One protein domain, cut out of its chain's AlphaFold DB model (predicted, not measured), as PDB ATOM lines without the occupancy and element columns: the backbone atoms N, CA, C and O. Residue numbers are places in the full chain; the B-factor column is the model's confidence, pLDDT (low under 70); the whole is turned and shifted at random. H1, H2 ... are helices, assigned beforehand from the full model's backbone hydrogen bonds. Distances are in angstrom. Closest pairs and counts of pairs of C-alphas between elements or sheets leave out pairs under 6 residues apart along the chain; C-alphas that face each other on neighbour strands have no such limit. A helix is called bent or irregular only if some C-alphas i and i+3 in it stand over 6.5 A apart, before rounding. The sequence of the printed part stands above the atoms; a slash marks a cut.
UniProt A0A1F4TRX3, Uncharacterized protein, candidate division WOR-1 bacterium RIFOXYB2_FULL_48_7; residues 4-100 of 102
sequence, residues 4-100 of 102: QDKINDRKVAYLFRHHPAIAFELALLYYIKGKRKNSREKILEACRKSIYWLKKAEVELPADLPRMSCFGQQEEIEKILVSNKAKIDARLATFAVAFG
ATOM      1  N   GLN A   4       8.478 -12.361 -57.953       90.50
ATOM      2  CA  GLN A   4       9.529 -13.195 -57.374       90.50
ATOM      3  C   GLN A   4      10.891 -12.961 -58.043       90.50
ATOM      4  O   GLN A   4      11.891 -12.923 -57.333       90.50
ATOM      5  N   ASP A   5      10.921 -12.725 -59.356       91.81
ATOM      6  CA  ASP A   5      12.152 -12.422 -60.098       91.81
ATOM      7  C   ASP A   5      12.738 -11.089 -59.610       91.81
ATOM      8  O   ASP A   5      13.893 -11.034 -59.209       91.81
ATOM      9  N   LYS A   6      11.892 -10.054 -59.460       91.31
ATOM     10  CA  LYS A   6      12.287  -8.762 -58.860       91.31
ATOM     11  C   LYS A   6      12.916  -8.925 -57.477       91.31
ATOM     12  O   LYS A   6      13.897  -8.261 -57.162       91.31
ATOM     13  N   ILE A   7      12.341  -9.786 -56.635       93.88
ATOM     14  CA  ILE A   7      12.887 -10.067 -55.301       93.88
ATOM     15  C   ILE A   7      14.267 -10.719 -55.413       93.88
ATOM     16  O   ILE A   7      15.161 -10.374 -54.646       93.88
ATOM     17  N   ASN A   8      14.443 -11.663 -56.337       94.31
ATOM     18  CA  ASN A   8      15.715 -12.352 -56.521       94.31
ATOM     19  C   ASN A   8      16.795 -11.387 -57.029       94.31
ATOM     20  O   ASN A   8      17.861 -11.318 -56.422       94.31
ATOM     21  N   ASP A   9      16.490 -10.564 -58.032       93.06
ATOM     22  CA  ASP A   9      17.425  -9.567 -58.565       93.06
ATOM     23  C   ASP A   9      17.884  -8.589 -57.482       93.06
ATOM     24  O   ASP A   9      19.075  -8.315 -57.330       93.06
ATOM     25  N   ARG A  10      16.949  -8.091 -56.661       92.69
ATOM     26  CA  ARG A  10      17.291  -7.159 -55.580       92.69
ATOM     27  C   ARG A  10      18.074  -7.819 -54.453       92.69
ATOM     28  O   ARG A  10      18.933  -7.167 -53.868       92.69
ATOM     29  N   LYS A  11      17.864  -9.112 -54.185       93.94
ATOM     30  CA  LYS A  11      18.720  -9.865 -53.253       93.94
ATOM     31  C   LYS A  11      20.150  -9.962 -53.764       93.94
ATOM     32  O   LYS A  11      21.068  -9.750 -52.980       93.94
ATOM     33  N   VAL A  12      20.328 -10.254 -55.051       94.00
ATOM     34  CA  VAL A  12      21.651 -10.300 -55.685       94.00
ATOM     35  C   VAL A  12      22.307  -8.922 -55.609       94.00
ATOM     36  O   VAL A  12      23.429  -8.804 -55.129       94.00
ATOM     37  N   ALA A  13      21.585  -7.856 -55.963       91.62
ATOM     38  CA  ALA A  13      22.096  -6.491 -55.853       91.62
ATOM     39  C   ALA A  13      22.504  -6.125 -54.412       91.62
ATOM     40  O   ALA A  13      23.546  -5.502 -54.207       91.62
ATOM     41  N   TYR A  14      21.721  -6.538 -53.409       93.00
ATOM     42  CA  TYR A  14      22.062  -6.331 -52.002       93.00
ATOM     43  C   TYR A  14      23.289  -7.142 -51.573       93.00
ATOM     44  O   TYR A  14      24.099  -6.629 -50.813       93.00
ATOM     45  N   LEU A  15      23.453  -8.374 -52.067       93.12
ATOM     46  CA  LEU A  15      24.618  -9.211 -51.765       93.12
ATOM     47  C   LEU A  15      25.928  -8.542 -52.200       93.12
ATOM     48  O   LEU A  15      26.922  -8.652 -51.501       93.12
ATOM     49  N   PHE A  16      25.922  -7.837 -53.332       90.31
ATOM     50  CA  PHE A  16      27.121  -7.168 -53.837       90.31
ATOM     51  C   PHE A  16      27.348  -5.776 -53.242       90.31
ATOM     52  O   PHE A  16      28.489  -5.347 -53.118       90.31
ATOM     53  N   ARG A  17      26.278  -5.044 -52.913       87.94
ATOM     54  CA  ARG A  17      26.372  -3.619 -52.545       87.94
ATOM     55  C   ARG A  17      26.134  -3.340 -51.065       87.94
ATOM     56  O   ARG A  17      26.456  -2.250 -50.612       87.94
ATOM     57  N   HIS A  18      25.503  -4.265 -50.340       87.94
ATOM     58  CA  HIS A  18      25.117  -4.139 -48.928       87.94
ATOM     59  C   HIS A  18      24.411  -2.818 -48.566       87.94
ATOM     60  O   HIS A  18      24.488  -2.345 -47.436       87.94
ATOM     61  N   HIS A  19      23.699  -2.216 -49.523       87.75
ATOM     62  CA  HIS A  19      23.197  -0.856 -49.371       87.75
ATOM     63  C   HIS A  19      21.806  -0.819 -48.701       87.75
ATOM     64  O   HIS A  19      20.897  -1.528 -49.162       87.75
ATOM     65  N   PRO A  20      21.574   0.061 -47.704       89.75
ATOM     66  CA  PRO A  20      20.288   0.179 -47.007       89.75
ATOM     67  C   PRO A  20      19.094   0.461 -47.929       89.75
ATOM     68  O   PRO A  20      18.000  -0.055 -47.711       89.75
ATOM     69  N   ALA A  21      19.291   1.228 -49.008       88.81
ATOM     70  CA  ALA A  21      18.223   1.503 -49.977       88.81
ATOM     71  C   ALA A  21      17.722   0.232 -50.693       88.81
ATOM     72  O   ALA A  21      16.522   0.061 -50.881       88.81
ATOM     73  N   ILE A  22      18.620  -0.704 -51.025       91.38
ATOM     74  CA  ILE A  22      18.240  -1.972 -51.669       91.38
ATOM     75  C   ILE A  22      17.524  -2.879 -50.659       91.38
ATOM     76  O   ILE A  22      16.557  -3.558 -51.005       91.38
ATOM     77  N   ALA A  23      17.952  -2.860 -49.391       93.50
ATOM     78  CA  ALA A  23      17.217  -3.527 -48.318       93.50
ATOM     79  C   ALA A  23      15.795  -2.960 -48.183       93.50
ATOM     80  O   ALA A  23      14.836  -3.720 -48.097       93.50
ATOM     81  N   PHE A  24      15.624  -1.643 -48.254       93.12
ATOM     82  CA  PHE A  24      14.300  -1.031 -48.206       93.12
ATOM     83  C   PHE A  24      13.417  -1.433 -49.395       93.12
ATOM     84  O   PHE A  24      12.253  -1.794 -49.216       93.12
ATOM     85  N   GLU A  25      13.970  -1.460 -50.610       91.75
ATOM     86  CA  GLU A  25      13.258  -1.979 -51.783       91.75
ATOM     87  C   GLU A  25      12.830  -3.442 -51.591       91.75
ATOM     88  O   GLU A  25      11.701  -3.814 -51.917       91.75
ATOM     89  N   LEU A  26      13.696  -4.284 -51.018       95.25
ATOM     90  CA  LEU A  26      13.353  -5.668 -50.691       95.25
ATOM     91  C   LEU A  26      12.206  -5.743 -49.678       95.25
ATOM     92  O   LEU A  26      11.296  -6.560 -49.858       95.25
ATOM     93  N   ALA A  27      12.201  -4.880 -48.661       95.94
ATOM     94  CA  ALA A  27      11.098  -4.793 -47.710       95.94
ATOM     95  C   ALA A  27       9.767  -4.465 -48.399       95.94
ATOM     96  O   ALA A  27       8.764  -5.143 -48.144       95.94
ATOM     97  N   LEU A  28       9.773  -3.492 -49.316       94.69
ATOM     98  CA  LEU A  28       8.611  -3.106 -50.117       94.69
ATOM     99  C   LEU A  28       8.115  -4.261 -50.998       94.69
ATOM    100  O   LEU A  28       6.917  -4.545 -51.047       94.69
ATOM    101  N   LEU A  29       9.019  -4.974 -51.674       95.00
ATOM    102  CA  LEU A  29       8.646  -6.100 -52.536       95.00
ATOM    103  C   LEU A  29       7.993  -7.242 -51.743       95.00
ATOM    104  O   LEU A  29       7.022  -7.844 -52.214       95.00
ATOM    105  N   TYR A  30       8.487  -7.533 -50.535       95.94
ATOM    106  CA  TYR A  30       7.864  -8.516 -49.649       95.94
ATOM    107  C   TYR A  30       6.516  -8.042 -49.103       95.94
ATOM    108  O   TYR A  30       5.578  -8.837 -49.069       95.94
ATOM    109  N   TYR A  31       6.371  -6.759 -48.777       95.19
ATOM    110  CA  TYR A  31       5.081  -6.175 -48.409       95.19
ATOM    111  C   TYR A  31       4.038  -6.319 -49.537       95.19
ATOM    112  O   TYR A  31       2.950  -6.860 -49.316       95.19
ATOM    113  N   ILE A  32       4.398  -5.960 -50.778       93.56
ATOM    114  CA  ILE A  32       3.539  -6.141 -51.965       93.56
ATOM    115  C   ILE A  32       3.198  -7.622 -52.157       93.56
ATOM    116  O   ILE A  32       2.061  -7.967 -52.492       93.56
ATOM    117  N   LYS A  33       4.166  -8.523 -51.934       93.00
ATOM    118  CA  LYS A  33       3.933  -9.971 -51.992       93.00
ATOM    119  C   LYS A  33       2.883 -10.396 -50.969       93.00
ATOM    120  O   LYS A  33       2.049 -11.216 -51.331       93.00
ATOM    121  N   GLY A  34       2.907  -9.835 -49.759       91.94
ATOM    122  CA  GLY A  34       1.920 -10.065 -48.701       91.94
ATOM    123  C   GLY A  34       0.520  -9.554 -49.052       91.94
ATOM    124  O   GLY A  34      -0.433 -10.313 -48.923       91.94
ATOM    125  N   LYS A  35       0.384  -8.329 -49.589       90.94
ATOM    126  CA  LYS A  35      -0.926  -7.756 -50.001       90.94
ATOM    127  C   LYS A  35      -1.641  -8.591 -51.069       90.94
ATOM    128  O   LYS A  35      -2.859  -8.555 -51.155       90.94
ATOM    129  N   ARG A  36      -0.905  -9.367 -51.872       90.81
ATOM    130  CA  ARG A  36      -1.466 -10.250 -52.915       90.81
ATOM    131  C   ARG A  36      -1.871 -11.640 -52.403       90.81
ATOM    132  O   ARG A  36      -2.086 -12.540 -53.218       90.81
ATOM    133  N   LYS A  37      -1.862 -11.886 -51.088       88.56
ATOM    134  CA  LYS A  37      -2.173 -13.195 -50.494       88.56
ATOM    135  C   LYS A  37      -3.416 -13.106 -49.626       88.56
ATOM    136  O   LYS A  37      -3.575 -12.161 -48.874       88.56
ATOM    137  N   ASN A  38      -4.211 -14.173 -49.676       83.94
ATOM    138  CA  ASN A  38      -5.414 -14.329 -48.854       83.94
ATOM    139  C   ASN A  38      -5.188 -15.284 -47.669       83.94
ATOM    140  O   ASN A  38      -6.000 -15.358 -46.757       83.94
ATOM    141  N   SER A  39      -4.079 -16.033 -47.672       91.50
ATOM    142  CA  SER A  39      -3.723 -16.946 -46.582       91.50
ATOM    143  C   SER A  39      -2.934 -16.207 -45.507       91.50
ATOM    144  O   SER A  39      -1.881 -15.629 -45.793       91.50
ATOM    145  N   ARG A  40      -3.417 -16.301 -44.264       90.06
ATOM    146  CA  ARG A  40      -2.800 -15.728 -43.061       90.06
ATOM    147  C   ARG A  40      -1.315 -16.070 -42.934       90.06
ATOM    148  O   ARG A  40      -0.503 -15.193 -42.656       90.06
ATOM    149  N   GLU A  41      -0.950 -17.325 -43.176       91.81
ATOM    150  CA  GLU A  41       0.434 -17.802 -43.076       91.81
ATOM    151  C   GLU A  41       1.347 -17.115 -44.091       91.81
ATOM    152  O   GLU A  41       2.431 -16.647 -43.746       91.81
ATOM    153  N   LYS A  42       0.878 -16.978 -45.336       92.06
ATOM    154  CA  LYS A  42       1.639 -16.326 -46.409       92.06
ATOM    155  C   LYS A  42       1.794 -14.824 -46.164       92.06
ATOM    156  O   LYS A  42       2.835 -14.263 -46.508       92.06
ATOM    157  N   ILE A  43       0.785 -14.181 -45.573       93.12
ATOM    158  CA  ILE A  43       0.863 -12.775 -45.149       93.12
ATOM    159  C   ILE A  43       1.899 -12.633 -44.033       93.12
ATOM    160  O   ILE A  43       2.782 -11.785 -44.130       93.12
ATOM    161  N   LEU A  44       1.844 -13.488 -43.010       94.19
ATOM    162  CA  LEU A  44       2.785 -13.455 -41.890       94.19
ATOM    163  C   LEU A  44       4.231 -13.698 -42.344       94.19
ATOM    164  O   LEU A  44       5.141 -12.989 -41.920       94.19
ATOM    165  N   GLU A  45       4.459 -14.665 -43.234       95.12
ATOM    166  CA  GLU A  45       5.778 -14.922 -43.820       95.12
ATOM    167  C   GLU A  45       6.302 -13.695 -44.585       95.12
ATOM    168  O   GLU A  45       7.465 -13.311 -44.444       95.12
ATOM    169  N   ALA A  46       5.437 -13.056 -45.375       94.81
ATOM    170  CA  ALA A  46       5.770 -11.837 -46.098       94.81
ATOM    171  C   ALA A  46       6.084 -10.669 -45.146       94.81
ATOM    172  O   ALA A  46       7.081  -9.979 -45.360       94.81
ATOM    173  N   CYS A  47       5.309 -10.499 -44.072       95.62
ATOM    174  CA  CYS A  47       5.547  -9.482 -43.045       95.62
ATOM    175  C   CYS A  47       6.890  -9.707 -42.344       95.62
ATOM    176  O   CYS A  47       7.704  -8.793 -42.290       95.62
ATOM    177  N   ARG A  48       7.194 -10.939 -41.914       96.00
ATOM    178  CA  ARG A  48       8.492 -11.289 -41.304       96.00
ATOM    179  C   ARG A  48       9.668 -10.948 -42.214       96.00
ATOM    180  O   ARG A  48      10.668 -10.400 -41.753       96.00
ATOM    181  N   LYS A  49       9.548 -11.246 -43.511       97.12
ATOM    182  CA  LYS A  49      10.582 -10.909 -44.498       97.12
ATOM    183  C   LYS A  49      10.693  -9.401 -44.704       97.12
ATOM    184  O   LYS A  49      11.806  -8.896 -44.761       97.12
ATOM    185  N   SER A  50       9.575  -8.684 -44.769       95.81
ATOM    186  CA  SER A  50       9.579  -7.225 -44.878       95.81
ATOM    187  C   SER A  50      10.244  -6.568 -43.660       95.81
ATOM    188  O   SER A  50      11.184  -5.798 -43.823       95.81
ATOM    189  N   ILE A  51       9.875  -6.987 -42.445       95.94
ATOM    190  CA  ILE A  51      10.478  -6.552 -41.175       95.94
ATOM    191  C   ILE A  51      11.987  -6.807 -41.153       95.94
ATOM    192  O   ILE A  51      12.758  -5.926 -40.781       95.94
ATOM    193  N   TYR A  52      12.424  -8.001 -41.563       96.19
ATOM    194  CA  TYR A  52      13.848  -8.329 -41.650       96.19
ATOM    195  C   TYR A  52      14.606  -7.322 -42.525       96.19
ATOM    196  O   TYR A  52      15.652  -6.812 -42.126       96.19
ATOM    197  N   TRP A  53      14.061  -7.007 -43.698       96.44
ATOM    198  CA  TRP A  53      14.691  -6.084 -44.630       96.44
ATOM    199  C   TRP A  53      14.620  -4.623 -44.172       96.44
ATOM    200  O   TRP A  53      15.589  -3.902 -44.372       96.44
ATOM    201  N   LEU A  54      13.558  -4.204 -43.476       95.00
ATOM    202  CA  LEU A  54      13.499  -2.876 -42.850       95.00
ATOM    203  C   LEU A  54      14.587  -2.697 -41.786       95.00
ATOM    204  O   LEU A  54      15.248  -1.664 -41.761       95.00
ATOM    205  N   LYS A  55      14.853  -3.730 -40.973       94.56
ATOM    206  CA  LYS A  55      15.978  -3.707 -40.021       94.56
ATOM    207  C   LYS A  55      17.322  -3.568 -40.735       94.56
ATOM    208  O   LYS A  55      18.180  -2.823 -40.283       94.56
ATOM    209  N   LYS A  56      17.507  -4.268 -41.862       94.44
ATOM    210  CA  LYS A  56      18.712  -4.142 -42.704       94.44
ATOM    211  C   LYS A  56      18.814  -2.792 -43.417       94.44
ATOM    212  O   LYS A  56      19.910  -2.397 -43.790       94.44
ATOM    213  N   ALA A  57      17.697  -2.096 -43.593       91.50
ATOM    214  CA  ALA A  57      17.649  -0.732 -44.104       91.50
ATOM    215  C   ALA A  57      17.865   0.333 -43.012       91.50
ATOM    216  O   ALA A  57      17.741   1.524 -43.309       91.50
ATOM    217  N   GLU A  58      18.162  -0.090 -41.775       91.62
ATOM    218  CA  GLU A  58      18.371   0.782 -40.611       91.62
ATOM    219  C   GLU A  58      17.145   1.655 -40.306       91.62
ATOM    220  O   GLU A  58      17.255   2.803 -39.883       91.62
ATOM    221  N   VAL A  59      15.950   1.113 -40.561       91.44
ATOM    222  CA  VAL A  59      14.684   1.768 -40.231       91.44
ATOM    223  C   VAL A  59      14.269   1.365 -38.822       91.44
ATOM    224  O   VAL A  59      14.233   0.177 -38.492       91.44
ATOM    225  N   GLU A  60      13.930   2.354 -38.001       91.31
ATOM    226  CA  GLU A  60      13.366   2.120 -36.674       91.31
ATOM    227  C   GLU A  60      11.996   1.449 -36.786       91.31
ATOM    228  O   GLU A  60      11.140   1.859 -37.572       91.31
ATOM    229  N   LEU A  61      11.803   0.387 -36.004       92.88
ATOM    230  CA  LEU A  61      10.573  -0.394 -35.994       92.88
ATOM    231  C   LEU A  61       9.920  -0.331 -34.613       92.88
ATOM    232  O   LEU A  61      10.633  -0.475 -33.615       92.88
ATOM    233  N   PRO A  62       8.583  -0.226 -34.539       93.75
ATOM    234  CA  PRO A  62       7.858  -0.366 -33.282       93.75
ATOM    235  C   PRO A  62       8.170  -1.703 -32.596       93.75
ATOM    236  O   PRO A  62       8.203  -2.761 -33.236       93.75
ATOM    237  N   ALA A  63       8.412  -1.672 -31.282       91.50
ATOM    238  CA  ALA A  63       8.802  -2.856 -30.507       91.50
ATOM    239  C   ALA A  63       7.691  -3.919 -30.432       91.50
ATOM    240  O   ALA A  63       7.955  -5.116 -30.298       91.50
ATOM    241  N   ASP A  64       6.442  -3.482 -30.534       93.00
ATOM    242  CA  ASP A  64       5.233  -4.293 -30.528       93.00
ATOM    243  C   ASP A  64       4.889  -4.883 -31.903       93.00
ATOM    244  O   ASP A  64       4.108  -5.833 -31.966       93.00
ATOM    245  N   LEU A  65       5.529  -4.423 -32.987       91.81
ATOM    246  CA  LEU A  65       5.279  -4.890 -34.354       91.81
ATOM    247  C   LEU A  65       5.252  -6.429 -34.480       91.81
ATOM    248  O   LEU A  65       4.290  -6.959 -35.032       91.81
ATOM    249  N   PRO A  66       6.208  -7.211 -33.930       87.81
ATOM    250  CA  PRO A  66       6.175  -8.672 -34.046       87.81
ATOM    251  C   PRO A  66       5.016  -9.339 -33.287       87.81
ATOM    252  O   PRO A  66       4.705 -10.500 -33.560       87.81
ATOM    253  N   ARG A  67       4.412  -8.633 -32.322       90.00
ATOM    254  CA  ARG A  67       3.306  -9.110 -31.476       90.00
ATOM    255  C   ARG A  67       1.935  -8.792 -32.077       90.00
ATOM    256  O   ARG A  67       0.945  -9.384 -31.660       90.00
ATOM    257  N   MET A  68       1.875  -7.896 -33.061       93.62
ATOM    258  CA  MET A  68       0.643  -7.564 -33.776       93.62
ATOM    259  C   MET A  68       0.126  -8.748 -34.606       93.62
ATOM    260  O   MET A  68       0.880  -9.645 -35.002       93.62
ATOM    261  N   SER A  69      -1.171  -8.721 -34.928       94.56
ATOM    262  CA  SER A  69      -1.769  -9.634 -35.908       94.56
ATOM    263  C   SER A  69      -1.093  -9.476 -37.278       94.56
ATOM    264  O   SER A  69      -0.497  -8.443 -37.565       94.56
ATOM    265  N   CYS A  70      -1.194 -10.467 -38.168       92.25
ATOM    266  CA  CYS A  70      -0.585 -10.362 -39.503       92.25
ATOM    267  C   CYS A  70      -1.100  -9.158 -40.310       92.25
ATOM    268  O   CYS A  70      -0.337  -8.577 -41.071       92.25
ATOM    269  N   PHE A  71      -2.367  -8.776 -40.131       92.81
ATOM    270  CA  PHE A  71      -2.947  -7.600 -40.779       92.81
ATOM    271  C   PHE A  71      -2.480  -6.302 -40.110       92.81
ATOM    272  O   PHE A  71      -2.096  -5.380 -40.817       92.81
ATOM    273  N   GLY A  72      -2.389  -6.267 -38.773       94.19
ATOM    274  CA  GLY A  72      -1.810  -5.127 -38.053       94.19
ATOM    275  C   GLY A  72      -0.336  -4.903 -38.403       94.19
ATOM    276  O   GLY A  72       0.066  -3.785 -38.699       94.19
ATOM    277  N   GLN A  73       0.455  -5.980 -38.499       94.56
ATOM    278  CA  GLN A  73       1.828  -5.921 -39.011       94.56
ATOM    279  C   GLN A  73       1.874  -5.314 -40.407       94.56
ATOM    280  O   GLN A  73       2.738  -4.499 -40.701       94.56
ATOM    281  N   GLN A  74       0.954  -5.720 -41.278       93.44
ATOM    282  CA  GLN A  74       0.920  -5.264 -42.655       93.44
ATOM    283  C   GLN A  74       0.579  -3.775 -42.778       93.44
ATOM    284  O   GLN A  74       1.219  -3.087 -43.570       93.44
ATOM    285  N   GLU A  75      -0.385  -3.280 -42.002       94.69
ATOM    286  CA  GLU A  75      -0.721  -1.851 -41.934       94.69
ATOM    287  C   GLU A  75       0.427  -1.021 -41.359       94.69
ATOM    288  O   GLU A  75       0.757   0.043 -41.878       94.69
ATOM    289  N   GLU A  76       1.085  -1.513 -40.313       95.75
ATOM    290  CA  GLU A  76       2.182  -0.780 -39.692       95.75
ATOM    291  C   GLU A  76       3.423  -0.743 -40.597       95.75
ATOM    292  O   GLU A  76       4.049   0.302 -40.771       95.75
ATOM    293  N   ILE A  77       3.728  -1.853 -41.280       95.12
ATOM    294  CA  ILE A  77       4.754  -1.899 -42.330       95.12
ATOM    295  C   ILE A  77       4.430  -0.898 -43.449       95.12
ATOM    296  O   ILE A  77       5.335  -0.221 -43.932       95.12
ATOM    297  N   GLU A  78       3.165  -0.776 -43.858       95.06
ATOM    298  CA  GLU A  78       2.732   0.199 -44.867       95.06
ATOM    299  C   GLU A  78       3.032   1.639 -44.432       95.06
ATOM    300  O   GLU A  78       3.657   2.381 -45.195       95.06
ATOM    301  N   LYS A  79       2.687   2.014 -43.194       94.06
ATOM    302  CA  LYS A  79       3.012   3.341 -42.644       94.06
ATOM    303  C   LYS A  79       4.515   3.598 -42.656       94.06
ATOM    304  O   LYS A  79       4.955   4.623 -43.170       94.06
ATOM    305  N   ILE A  80       5.310   2.647 -42.165       94.06
ATOM    306  CA  ILE A  80       6.775   2.760 -42.117       94.06
ATOM    307  C   ILE A  80       7.352   2.960 -43.522       94.06
ATOM    308  O   ILE A  80       8.216   3.819 -43.719       94.06
ATOM    309  N   LEU A  81       6.866   2.198 -44.507       92.31
ATOM    310  CA  LEU A  81       7.296   2.318 -45.898       92.31
ATOM    311  C   LEU A  81       6.945   3.693 -46.484       92.31
ATOM    312  O   LEU A  81       7.783   4.305 -47.144       92.31
ATOM    313  N   VAL A  82       5.740   4.204 -46.227       90.81
ATOM    314  CA  VAL A  82       5.303   5.520 -46.719       90.81
ATOM    315  C   VAL A  82       6.105   6.646 -46.064       90.81
ATOM    316  O   VAL A  82       6.657   7.489 -46.771       90.81
ATOM    317  N   SER A  83       6.249   6.633 -44.737       89.38
ATOM    318  CA  SER A  83       6.958   7.675 -43.980       89.38
ATOM    319  C   SER A  83       8.454   7.750 -44.297       89.38
ATOM    320  O   SER A  83       9.063   8.810 -44.159       89.38
ATOM    321  N   ASN A  84       9.061   6.645 -44.736       85.56
ATOM    322  CA  ASN A  84      10.484   6.594 -45.072       85.56
ATOM    323  C   ASN A  84      10.767   6.670 -46.578       85.56
ATOM    324  O   ASN A  84      11.934   6.742 -46.963       85.56
ATOM    325  N   LYS A  85       9.732   6.725 -47.429       77.94
ATOM    326  CA  LYS A  85       9.884   6.773 -48.889       77.94
ATOM    327  C   LYS A  85      10.775   7.933 -49.342       77.94
ATOM    328  O   LYS A  85      11.762   7.702 -50.029       77.94
ATOM    329  N   ALA A  86      10.500   9.152 -48.874       74.00
ATOM    330  CA  ALA A  86      11.271  10.341 -49.252       74.00
ATOM    331  C   ALA A  86      12.752  10.256 -48.832       74.00
ATOM    332  O   ALA A  86      13.641  10.669 -49.574       74.00
ATOM    333  N   LYS A  87      13.034   9.669 -47.659       72.75
ATOM    334  CA  LYS A  87      14.409   9.461 -47.172       72.75
ATOM    335  C   LYS A  87      15.169   8.460 -48.041       72.75
ATOM    336  O   LYS A  87      16.374   8.594 -48.232       72.75
ATOM    337  N   ILE A  88      14.477   7.450 -48.556       69.50
ATOM    338  CA  ILE A  88      15.065   6.423 -49.417       69.50
ATOM    339  C   ILE A  88      15.267   6.946 -50.836       69.50
ATOM    340  O   ILE A  88      16.336   6.713 -51.392       69.50
ATOM    341  N   ASP A  89      14.309   7.694 -51.387       67.81
ATOM    342  CA  ASP A  89      14.442   8.334 -52.702       67.81
ATOM    343  C   ASP A  89      15.669   9.266 -52.726       67.81
ATOM    344  O   ASP A  89      16.471   9.214 -53.657       67.81
ATOM    345  N   ALA A  90      15.900  10.019 -51.642       66.56
ATOM    346  CA  ALA A  90      17.118  10.810 -51.468       66.56
ATOM    347  C   ALA A  90      18.391   9.939 -51.443       66.56
ATOM    348  O   ALA A  90      19.349  10.230 -52.154       66.56
ATOM    349  N   ARG A  91      18.400   8.828 -50.688       67.12
ATOM    350  CA  ARG A  91      19.541   7.887 -50.627       67.12
ATOM    351  C   ARG A  91      19.821   7.208 -51.976       67.12
ATOM    352  O   ARG A  91      20.978   6.946 -52.294       67.12
ATOM    353  N   LEU A  92      18.785   6.917 -52.765       63.94
ATOM    354  CA  LEU A  92      18.903   6.357 -54.116       63.94
ATOM    355  C   LEU A  92      19.471   7.381 -55.102       63.94
ATOM    356  O   LEU A  92      20.340   7.027 -55.896       63.94
ATOM    357  N   ALA A  93      19.037   8.642 -55.020       63.31
ATOM    358  CA  ALA A  93      19.591   9.725 -55.827       63.31
ATOM    359  C   ALA A  93      21.081   9.945 -55.520       63.31
ATOM    360  O   ALA A  93      21.898  10.000 -56.437       63.31
ATOM    361  N   THR A  94      21.465   9.968 -54.239       59.47
ATOM    362  CA  THR A  94      22.877  10.048 -53.830       59.47
ATOM    363  C   THR A  94      23.693   8.865 -54.357       59.47
ATOM    364  O   THR A  94      24.821   9.050 -54.807       59.47
ATOM    365  N   PHE A  95      23.124   7.655 -54.365       60.06
ATOM    366  CA  PHE A  95      23.784   6.469 -54.911       60.06
ATOM    367  C   PHE A  95      23.973   6.542 -56.435       60.06
ATOM    368  O   PHE A  95      25.049   6.218 -56.931       60.06
ATOM    369  N   ALA A  96      22.956   6.977 -57.185       59.38
ATOM    370  CA  ALA A  96      23.052   7.118 -58.640       59.38
ATOM    371  C   ALA A  96      24.173   8.092 -59.042       59.38
ATOM    372  O   ALA A  96      24.933   7.806 -59.966       59.38
ATOM    373  N   VAL A  97      24.326   9.182 -58.284       60.56
ATOM    374  CA  VAL A  97      25.413  10.155 -58.455       60.56
ATOM    375  C   VAL A  97      26.771   9.555 -58.075       60.56
ATOM    376  O   VAL A  97      27.723   9.674 -58.839       60.56
ATOM    377  N   ALA A  98      26.872   8.862 -56.935       57.84
ATOM    378  CA  ALA A  98      28.135   8.300 -56.443       57.84
ATOM    379  C   ALA A  98      28.720   7.188 -57.336       57.84
ATOM    380  O   ALA A  98      29.930   6.977 -57.332       57.84
ATOM    381  N   PHE A  99      27.879   6.485 -58.101       53.97
ATOM    382  CA  PHE A  99      28.293   5.385 -58.980       53.97
ATOM    383  C   PHE A  99      28.174   5.706 -60.478       53.97
ATOM    384  O   PHE A  99      28.314   4.798 -61.295       53.97
ATOM    385  N   GLY A 100      27.929   6.969 -60.849       47.78
ATOM    386  CA  GLY A 100      27.909   7.407 -62.252       47.78
ATOM    387  C   GLY A 100      26.828   6.734 -63.103       47.78
ATOM    388  O   GLY A 100      27.056   6.457 -64.275       47.78
TER     389      GLY A 100
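What this domain is: This is residues 4 to 100 of the 102 residues of an uncharacterized protein of candidate division WOR-1 bacterium RIFOXYB2_FULL_48_7 (UniProt A0A1F4TRX3). The first arm of long, bent H4 packs on the hairpin H2-H3, making a three-helix bundle; the second arm turns off past H2, and H1 folds back along H2. The printed part has 97 residues with four named helices, H1 to H4, no named strand: all helix, compact, radius of gyration of the C-alphas 13.5 A, spans 43 by 27 by 17 A.

How they stand to each other: Start at H4, residues 70 to 98, one helix by its hydrogen bonds but bent: C-alphas 83 and 86 are 7.3 A apart. Arm H4a, residues 70 to 83, touches H3, residues 40 to 56, closest at C-alphas 70 and 44, 5.2 A. H2, residues 20 to 35, forms a hairpin with H3, closest at C-alphas 27 and 50, 4.0 A. With residues 28 to 35 alone H2 touches H4a, closest at C-alphas 28 and 81, 7.0 A. Arm H4b, residues 86 to 98, touches H2 with residues 88 to 92 alone, closest at C-alphas 88 and 21, 5.9 A. H1, residues 4 to 17, forms a hairpin with H2, closest at C-alphas 14 and 22, 5.8 A. In H1, H2, H3 and both arms every O i to N i+4 pair is within hydrogen-bond range.

Where its parts are: Find C-alpha 4 at (9.529, -13.195, -57.374), where H1 begins; H3 runs 24.4 A, and H4b ends at C-alpha 98, (28.135, 8.300, -56.443).

The domain as a whole: The printed part has no cut; the link H3 to H4 is long. Residues 88 to 100 have pLDDT under 70.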